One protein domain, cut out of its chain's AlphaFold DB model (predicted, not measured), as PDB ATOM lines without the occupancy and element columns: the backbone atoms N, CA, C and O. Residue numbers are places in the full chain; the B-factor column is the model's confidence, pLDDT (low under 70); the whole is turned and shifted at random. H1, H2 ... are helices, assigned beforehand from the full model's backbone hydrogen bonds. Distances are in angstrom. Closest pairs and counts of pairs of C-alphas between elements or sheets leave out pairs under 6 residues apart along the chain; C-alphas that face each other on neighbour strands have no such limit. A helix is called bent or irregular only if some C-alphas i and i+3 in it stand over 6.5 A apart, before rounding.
ATOM      1  N   ASP A  11     214.160 373.423 254.761       94.75
ATOM      2  CA  ASP A  11     215.445 373.657 254.098       94.75
ATOM      3  C   ASP A  11     216.353 374.578 254.918       94.75
ATOM      4  O   ASP A  11     217.554 374.336 254.999       94.75
ATOM      5  N   GLU A  12     215.788 375.591 255.583       94.94
ATOM      6  CA  GLU A  12     216.545 376.433 256.513       94.94
ATOM      7  C   GLU A  12     217.107 375.601 257.669       94.94
ATOM      8  O   GLU A  12     218.294 375.699 257.977       94.94
ATOM      9  N   VAL A  13     216.277 374.750 258.280       93.62
ATOM     10  CA  VAL A  13     216.696 373.885 259.393       93.62
ATOM     11  C   VAL A  13     217.817 372.943 258.957       93.62
ATOM     12  O   VAL A  13     218.828 372.840 259.648       93.62
ATOM     13  N   LYS A  14     217.684 372.309 257.786       94.31
ATOM     14  CA  LYS A  14     218.721 371.428 257.231       94.31
ATOM     15  C   LYS A  14     220.029 372.159 256.958       94.31
ATOM     16  O   LYS A  14     221.084 371.589 257.206       94.31
ATOM     17  N   ARG A  15     219.974 373.398 256.459       95.19
ATOM     18  CA  ARG A  15     221.179 374.213 256.262       95.19
ATOM     19  C   ARG A  15     221.919 374.387 257.585       95.19
ATOM     20  O   ARG A  15     223.103 374.094 257.658       95.19
ATOM     21  N   TRP A  16     221.213 374.785 258.644       95.19
ATOM     22  CA  TRP A  16     221.830 374.961 259.962       95.19
ATOM     23  C   TRP A  16     222.369 373.655 260.553       95.19
ATOM     24  O   TRP A  16     223.457 373.654 261.110       95.19
ATOM     25  N   GLN A  17     221.641 372.547 260.401       93.56
ATOM     26  CA  GLN A  17     222.069 371.237 260.902       93.56
ATOM     27  C   GLN A  17     223.284 370.663 260.167       93.56
ATOM     28  O   GLN A  17     224.055 369.936 260.774       93.56
ATOM     29  N   ASN A  18     223.438 370.938 258.871       92.50
ATOM     30  CA  ASN A  18     224.459 370.275 258.056       92.50
ATOM     31  C   ASN A  18     225.665 371.170 257.745       92.50
ATOM     32  O   ASN A  18     226.776 370.665 257.611       92.50
ATOM     33  N   GLU A  19     225.449 372.473 257.557       93.38
ATOM     34  CA  GLU A  19     226.495 373.408 257.116       93.38
ATOM     35  C   GLU A  19     227.087 374.202 258.282       93.38
ATOM     36  O   GLU A  19     228.262 374.558 258.246       93.38
ATOM     37  N   GLU A  20     226.290 374.451 259.320       95.50
ATOM     38  CA  GLU A  20     226.629 375.347 260.432       95.50
ATOM     39  C   GLU A  20     226.601 374.621 261.790       95.50
ATOM     40  O   GLU A  20     226.472 375.253 262.841       95.50
ATOM     41  N   ASP A  21     226.705 373.288 261.783       96.88
ATOM     42  CA  ASP A  21     226.768 372.496 263.010       96.88
ATOM     43  C   ASP A  21     228.090 372.757 263.754       96.88
ATOM     44  O   ASP A  21     229.167 372.427 263.240       96.88
ATOM     45  N   PRO A  22     228.046 373.316 264.977       97.00
ATOM     46  CA  PRO A  22     229.252 373.610 265.739       97.00
ATOM     47  C   PRO A  22     230.068 372.357 266.075       97.00
ATOM     48  O   PRO A  22     231.294 372.454 266.170       97.00
ATOM     49  N   ILE A  23     229.423 371.195 266.243       95.62
ATOM     50  CA  ILE A  23     230.119 369.944 266.563       95.62
ATOM     51  C   ILE A  23     230.927 369.496 265.345       95.62
ATOM     52  O   ILE A  23     232.146 369.354 265.448       95.62
ATOM     53  N   GLY A  24     230.293 369.376 264.176       94.62
ATOM     54  CA  GLY A  24     230.964 369.036 262.922       94.62
ATOM     55  C   GLY A  24     232.065 370.028 262.525       94.62
ATOM     56  O   GLY A  24     233.150 369.618 262.098       94.62
ATOM     57  N   ILE A  25     231.838 371.334 262.718       96.75
ATOM     58  CA  ILE A  25     232.845 372.375 262.452       96.75
ATOM     59  C   ILE A  25     234.080 372.183 263.338       96.75
ATOM     60  O   ILE A  25     235.212 372.209 262.841       96.75
ATOM     61  N   TYR A  26     233.890 371.982 264.644       96.56
ATOM     62  CA  TYR A  26     235.008 371.810 265.569       96.56
ATOM     63  C   TYR A  26     235.716 370.467 265.369       96.56
ATOM     64  O   TYR A  26     236.945 370.417 265.378       96.56
ATOM     65  N   HIS A  27     234.962 369.405 265.082       95.94
ATOM     66  CA  HIS A  27     235.490 368.093 264.715       95.94
ATOM     67  C   HIS A  27     236.470 368.198 263.537       95.94
ATOM     68  O   HIS A  27     237.618 367.757 263.623       95.94
ATOM     69  N   LYS A  28     236.070 368.893 262.464       95.88
ATOM     70  CA  LYS A  28     236.949 369.152 261.318       95.88
ATOM     71  C   LYS A  28     238.199 369.942 261.712       95.88
ATOM     72  O   LYS A  28     239.299 369.572 261.313       95.88
ATOM     73  N   TYR A  29     238.046 371.004 262.502       97.88
ATOM     74  CA  TYR A  29     239.179 371.807 262.972       97.88
ATOM     75  C   TYR A  29     240.213 370.955 263.722       97.88
ATOM     76  O   TYR A  29     241.416 371.093 263.486       97.88
ATOM     77  N   LEU A  30     239.758 370.067 264.605       97.69
ATOM     78  CA  LEU A  30     240.623 369.183 265.382       97.69
ATOM     79  C   LEU A  30     241.446 368.243 264.488       97.69
ATOM     80  O   LEU A  30     242.656 368.101 264.698       97.69
ATOM     81  N   LEU A  31     240.813 367.661 263.466       97.19
ATOM     82  CA  LEU A  31     241.465 366.768 262.507       97.19
ATOM     83  C   LEU A  31     242.434 367.515 261.582       97.19
ATOM     84  O   LEU A  31     243.582 367.094 261.422       97.19
ATOM     85  N   ASP A  32     242.013 368.655 261.027       98.00
ATOM     86  CA  ASP A  32     242.834 369.482 260.131       98.00
ATOM     87  C   ASP A  32     244.122 369.959 260.829       98.00
ATOM     88  O   ASP A  32     245.190 370.034 260.214       98.00
ATOM     89  N   ASN A  33     244.045 370.224 262.138       98.00
ATOM     90  CA  ASN A  33     245.182 370.632 262.964       98.00
ATOM     91  C   ASN A  33     245.927 369.460 263.626       98.00
ATOM     92  O   ASN A  33     246.872 369.701 264.378       98.00
ATOM     93  N   LYS A  34     245.549 368.206 263.337       96.88
ATOM     94  CA  LYS A  34     246.171 366.986 263.886       96.88
ATOM     95  C   LYS A  34     246.226 366.972 265.420       96.88
ATOM     96  O   LYS A  34     247.209 366.516 266.003       96.88
ATOM     97  N   ILE A  35     245.191 367.511 266.063       97.62
ATOM     98  CA  ILE A  35     245.086 367.588 267.528       97.62
ATOM     99  C   ILE A  35     244.671 366.231 268.115       97.62
ATOM    100  O   ILE A  35     245.054 365.905 269.233       97.62
ATOM    101  N   THR A  36     243.913 365.445 267.354       95.81
ATOM    102  CA  THR A  36     243.366 364.135 267.736       95.81
ATOM    103  C   THR A  36     243.123 363.297 266.474       95.81
ATOM    104  O   THR A  36     243.294 363.803 265.356       95.81
ATOM    105  N   SER A  37     242.788 362.018 266.636       96.00
ATOM    106  CA  SER A  37     242.463 361.105 265.539       96.00
ATOM    107  C   SER A  37     240.955 360.900 265.366       96.00
ATOM    108  O   SER A  37     240.157 361.221 266.244       96.00
ATOM    109  N   VAL A  38     240.559 360.353 264.214       95.69
ATOM    110  CA  VAL A  38     239.154 360.006 263.945       95.69
ATOM    111  C   VAL A  38     238.674 358.947 264.940       95.69
ATOM    112  O   VAL A  38     237.603 359.074 265.508       95.69
ATOM    113  N   GLU A  39     239.512 357.954 265.229       97.00
ATOM    114  CA  GLU A  39     239.188 356.857 266.141       97.00
ATOM    115  C   GLU A  39     238.962 357.330 267.585       97.00
ATOM    116  O   GLU A  39     238.133 356.768 268.299       97.00
ATOM    117  N   GLU A  40     239.699 358.354 268.029       96.94
ATOM    118  CA  GLU A  40     239.498 358.970 269.344       96.94
ATOM    119  C   GLU A  40     238.157 359.709 269.415       96.94
ATOM    120  O   GLU A  40     237.447 359.597 270.415       96.94
ATOM    121  N   LEU A  41     237.794 360.434 268.354       96.56
ATOM    122  CA  LEU A  41     236.542 361.189 268.277       96.56
ATOM    123  C   LEU A  41     235.326 360.259 268.184       96.56
ATOM    124  O   LEU A  41     234.386 360.425 268.959       96.56
ATOM    125  N   ASP A  42     235.393 359.223 267.344       95.94
ATOM    126  CA  ASP A  42     234.367 358.177 267.255       95.94
ATOM    127  C   ASP A  42     234.185 357.463 268.610       95.94
ATOM    128  O   ASP A  42     233.073 357.126 269.025       95.94
ATOM    129  N   GLY A  43     235.287 357.242 269.337       97.88
ATOM    130  CA  GLY A  43     235.258 356.667 270.681       97.88
ATOM    131  C   GLY A  43     234.538 357.555 271.699       97.88
ATOM    132  O   GLY A  43     233.788 357.045 272.534       97.88
ATOM    133  N   LEU A  44     234.734 358.875 271.626       97.12
ATOM    134  CA  LEU A  44     234.041 359.843 272.481       97.12
ATOM    135  C   LEU A  44     232.544 359.912 272.172       97.12
ATOM    136  O   LEU A  44     231.745 359.931 273.105       97.12
ATOM    137  N   GLU A  45     232.164 359.916 270.893       96.69
ATOM    138  CA  GLU A  45     230.757 359.905 270.478       96.69
ATOM    139  C   GLU A  45     230.045 358.667 271.024       96.69
ATOM    140  O   GLU A  45     229.030 358.784 271.711       96.69
ATOM    141  N   LYS A  46     230.649 357.489 270.844       98.00
ATOM    142  CA  LYS A  46     230.111 356.241 271.386       98.00
ATOM    143  C   LYS A  46     229.969 356.277 272.911       98.00
ATOM    144  O   LYS A  46     228.949 355.845 273.439       98.00
ATOM    145  N   SER A  47     230.971 356.791 273.623       98.44
ATOM    146  CA  SER A  47     230.901 356.908 275.086       98.44
ATOM    147  C   SER A  47     229.771 357.838 275.533       98.44
ATOM    148  O   SER A  47     229.122 357.558 276.537       98.44
ATOM    149  N   ALA A  48     229.537 358.936 274.810       98.31
ATOM    150  CA  ALA A  48     228.449 359.860 275.111       98.31
ATOM    151  C   ALA A  48     227.076 359.222 274.841       98.31
ATOM    152  O   ALA A  48     226.151 359.398 275.634       98.31
ATOM    153  N   GLU A  49     226.939 358.450 273.758       98.19
ATOM    154  CA  GLU A  49     225.718 357.691 273.477       98.19
ATOM    155  C   GLU A  49     225.414 356.663 274.574       98.19
ATOM    156  O   GLU A  49     224.271 356.572 275.021       98.19
ATOM    157  N   GLU A  50     226.427 355.918 275.026       98.56
ATOM    158  CA  GLU A  50     226.294 354.943 276.114       98.56
ATOM    159  C   GLU A  50     225.857 355.623 277.423       98.56
ATOM    160  O   GLU A  50     224.892 355.185 278.047       98.56
ATOM    161  N   GLU A  51     226.475 356.751 277.794       98.62
ATOM    162  CA  GLU A  51     226.095 357.514 278.993       98.62
ATOM    163  C   GLU A  51     224.634 357.996 278.936       98.62
ATOM    164  O   GLU A  51     223.895 357.898 279.921       98.62
ATOM    165  N   VAL A  52     224.186 358.483 277.774       98.56
ATOM    166  CA  VAL A  52     222.796 358.918 277.584       98.56
ATOM    167  C   VAL A  52     221.831 357.736 277.664       98.56
ATOM    168  O   VAL A  52     220.772 357.865 278.282       98.56
ATOM    169  N   GLN A  53     222.168 356.588 277.074       98.44
ATOM    170  CA  GLN A  53     221.330 355.387 277.144       98.44
ATOM    171  C   GLN A  53     221.165 354.892 278.583       98.44
ATOM    172  O   GLN A  53     220.039 354.619 279.006       98.44
ATOM    173  N   ASP A  54     222.254 354.855 279.350       98.38
ATOM    174  CA  ASP A  54     222.228 354.477 280.762       98.38
ATOM    175  C   ASP A  54     221.379 355.458 281.586       98.38
ATOM    176  O   ASP A  54     220.555 355.044 282.409       98.38
ATOM    177  N   ALA A  55     221.512 356.765 281.331       98.44
ATOM    178  CA  ALA A  55     220.711 357.792 281.992       98.44
ATOM    179  C   ALA A  55     219.212 357.658 281.677       98.44
ATOM    180  O   ALA A  55     218.378 357.791 282.578       98.44
ATOM    181  N   VAL A  56     218.856 357.360 280.422       98.38
ATOM    182  CA  VAL A  56     217.466 357.106 280.009       98.38
ATOM    183  C   VAL A  56     216.925 355.857 280.698       98.38
ATOM    184  O   VAL A  56     215.852 355.915 281.294       98.38
ATOM    185  N   GLN A  57     217.676 354.753 280.694       98.25
ATOM    186  CA  GLN A  57     217.253 353.517 281.350       98.25
ATOM    187  C   GLN A  57     217.036 353.722 282.853       98.25
ATOM    188  O   GLN A  57     216.051 353.239 283.420       98.25
ATOM    189  N   TYR A  58     217.933 354.457 283.511       98.12
ATOM    190  CA  TYR A  58     217.768 354.823 284.912       98.12
ATOM    191  C   TYR A  58     216.502 355.661 285.132       98.12
ATOM    192  O   TYR A  58     215.724 355.361 286.035       98.12
ATOM    193  N   ALA A  59     216.259 356.675 284.299       97.62
ATOM    194  CA  ALA A  59     215.087 357.538 284.421       97.62
ATOM    195  C   ALA A  59     213.770 356.770 284.216       97.62
ATOM    196  O   ALA A  59     212.835 356.956 284.988       97.62
ATOM    197  N   GLU A  60     213.702 355.880 283.224       97.06
ATOM    198  CA  GLU A  60     212.502 355.085 282.926       97.06
ATOM    199  C   GLU A  60     212.237 353.977 283.954       97.06
ATOM    200  O   GLU A  60     211.085 353.617 284.194       97.06
ATOM    201  N   SER A  61     213.290 353.417 284.557       97.38
ATOM    202  CA  SER A  61     213.166 352.380 285.594       97.38
ATOM    203  C   SER A  61     212.987 352.942 287.005       97.38
ATOM    204  O   SER A  61     212.655 352.192 287.928       97.38
ATOM    205  N   SER A  62     213.202 354.247 287.183       97.12
ATOM    206  CA  SER A  62     213.034 354.910 288.471       97.12
ATOM    207  C   SER A  62     211.563 354.888 288.900       97.12
ATOM    208  O   SER A  62     210.675 355.151 288.087       97.12
ATOM    209  N   PRO A  63     211.270 354.579 290.175       95.62
ATOM    210  CA  PRO A  63     209.904 354.605 290.670       95.62
ATOM    211  C   PRO A  63     209.354 356.033 290.659       95.62
ATOM    212  O   PRO A  63     210.074 356.997 290.921       95.62
ATOM    213  N   GLU A  64     208.049 356.145 290.428       95.62
ATOM    214  CA  GLU A  64     207.321 357.394 290.632       95.62
ATOM    215  C   GLU A  64     207.482 357.885 292.084       95.62
ATOM    216  O   GLU A  64     207.545 357.063 293.010       95.62
ATOM    217  N   PRO A  65     207.523 359.210 292.313       94.38
ATOM    218  CA  PRO A  65     207.589 359.761 293.657       94.38
ATOM    219  C   PRO A  65     206.354 359.366 294.472       94.38
ATOM    220  O   PRO A  65     205.246 359.201 293.950       94.38
ATOM    221  N   GLU A  66     206.520 359.244 295.787       95.94
ATOM    222  CA  GLU A  66     205.391 358.946 296.658       95.94
ATOM    223  C   GLU A  66     204.486 360.177 296.806       95.94
ATOM    224  O   GLU A  66     204.943 361.318 296.792       95.94
ATOM    225  N   ALA A  67     203.192 359.979 297.077       95.25
ATOM    226  CA  ALA A  67     202.259 361.096 297.274       95.25
ATOM    227  C   ALA A  67     202.690 362.072 298.392       95.25
ATOM    228  O   ALA A  67     202.361 363.256 298.340       95.25
ATOM    229  N   ARG A  68     203.442 361.595 299.398       92.69
ATOM    230  CA  ARG A  68     203.998 362.448 300.466       92.69
ATOM    231  C   ARG A  68     205.096 363.393 299.975       92.69
ATOM    232  O   ARG A  68     205.263 364.457 300.567       92.69
ATOM    233  N   ASP A  69     205.805 363.037 298.902       91.81
ATOM    234  CA  ASP A  69     206.884 363.856 298.342       91.81
ATOM    235  C   ASP A  69     206.354 365.173 297.762       91.81
ATOM    236  O   ASP A  69     207.108 366.135 297.651       91.81
ATOM    237  N   LEU A  70     205.041 365.266 297.508       92.81
ATOM    238  CA  LEU A  70     204.355 366.501 297.120       92.81
ATOM    239  C   LEU A  70     204.620 367.671 298.084       92.81
ATOM    240  O   LEU A  70     204.665 368.820 297.654       92.81
ATOM    241  N   PHE A  71     204.769 367.393 299.383       92.75
ATOM    242  CA  PHE A  71     204.984 368.419 300.412       92.75
ATOM    243  C   PHE A  71     206.462 368.641 300.742       92.75
ATOM    244  O   PHE A  71     206.796 369.500 301.563       92.75
ATOM    245  N   LYS A  72     207.357 367.857 300.136       90.38
ATOM    246  CA  LYS A  72     208.793 367.984 300.356       90.38
ATOM    247  C   LYS A  72     209.278 369.315 299.773       90.38
ATOM    248  O   LYS A  72     208.783 369.772 298.748       90.38
TER     249      LYS A  72
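This is residues 11 to 72 of the 79 residues of the protein "E1_dh domain-containing protein" of Chloroflexi bacterium RBG_19FT_COMBO_47_9 (UniProt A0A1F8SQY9). What shape do these atoms make? AT first sight the printed part is an open, extended chain of helices with no packed core: H2 and the long H3 meet near their ends as a V, H1 follows at the open end of the H2 arm, and little H4 lies past the far end of H3. Residues 11 to 26 and 42 to 72 stand free. What is it made of? It has 62 residues with four named helices, H1, H2, H3 and H4 in that order along the chain, and no named strand; the class is all helix. How spread out is it? It is extended, with a radius of gyration of the C-alphas of 19.3 A, and elongated, with spans of 56 by 31 by 18 A.

How does the first helix, H1, residues 11 to 19, stand to H2, residues 22 to 32? They are near each other, with 6 pairs of C-alphas within 10 A, the closest at 8.2 A. How does H2 stand to H3, residues 38 to 61? They are close but not clearly touching, with 2 pairs of C-alphas within 8 A; the closest are those of Leu 31 and Val 38, 7.3 A apart. They run opposite ways at a shallow tilt of 30 degrees. What stays apart? H4, residues 67 to 71, is apart from H1, H2 and H3, and H1 is apart from H3. What do the backbone N and O atoms show? In H1, H2 and H3 every O i to N i+4 pair is within hydrogen-bond range. In H4 it is 0 of 1, while 2 of its 2 O i to N i+3 pairs are within range.

Where does the first helix begin? H1 starts at C-alpha 11, (215.445, 373.657, 254.098), and measures 11.5 A to C-alpha 19. How long are the next two? H2 measures 15.3 A from C-alpha 22 to C-alpha 32. H3, the longest helix with 24 residues, measures 34.7 A from C-alpha 38 at (239.154, 360.006, 263.945) to C-alpha 61. Where does the last one end? H4 measures 8.4 A and ends at C-alpha 71, (204.984, 368.419, 300.412). It is neither bent nor irregular, but only just: C-alphas 68 and 71 are 6.1 A apart.

How large is it? The two C-alphas farthest apart are those of Asp 32 and Arg 68, at 56.4 A. Is there a cut or a long link? The printed part has no cut, and the links H1 to H2, H2 to H3 and H3 to H4 are tight. Where is confidence low? The mean pLDDT of the printed part is 96.2, and no printed residue is under 70.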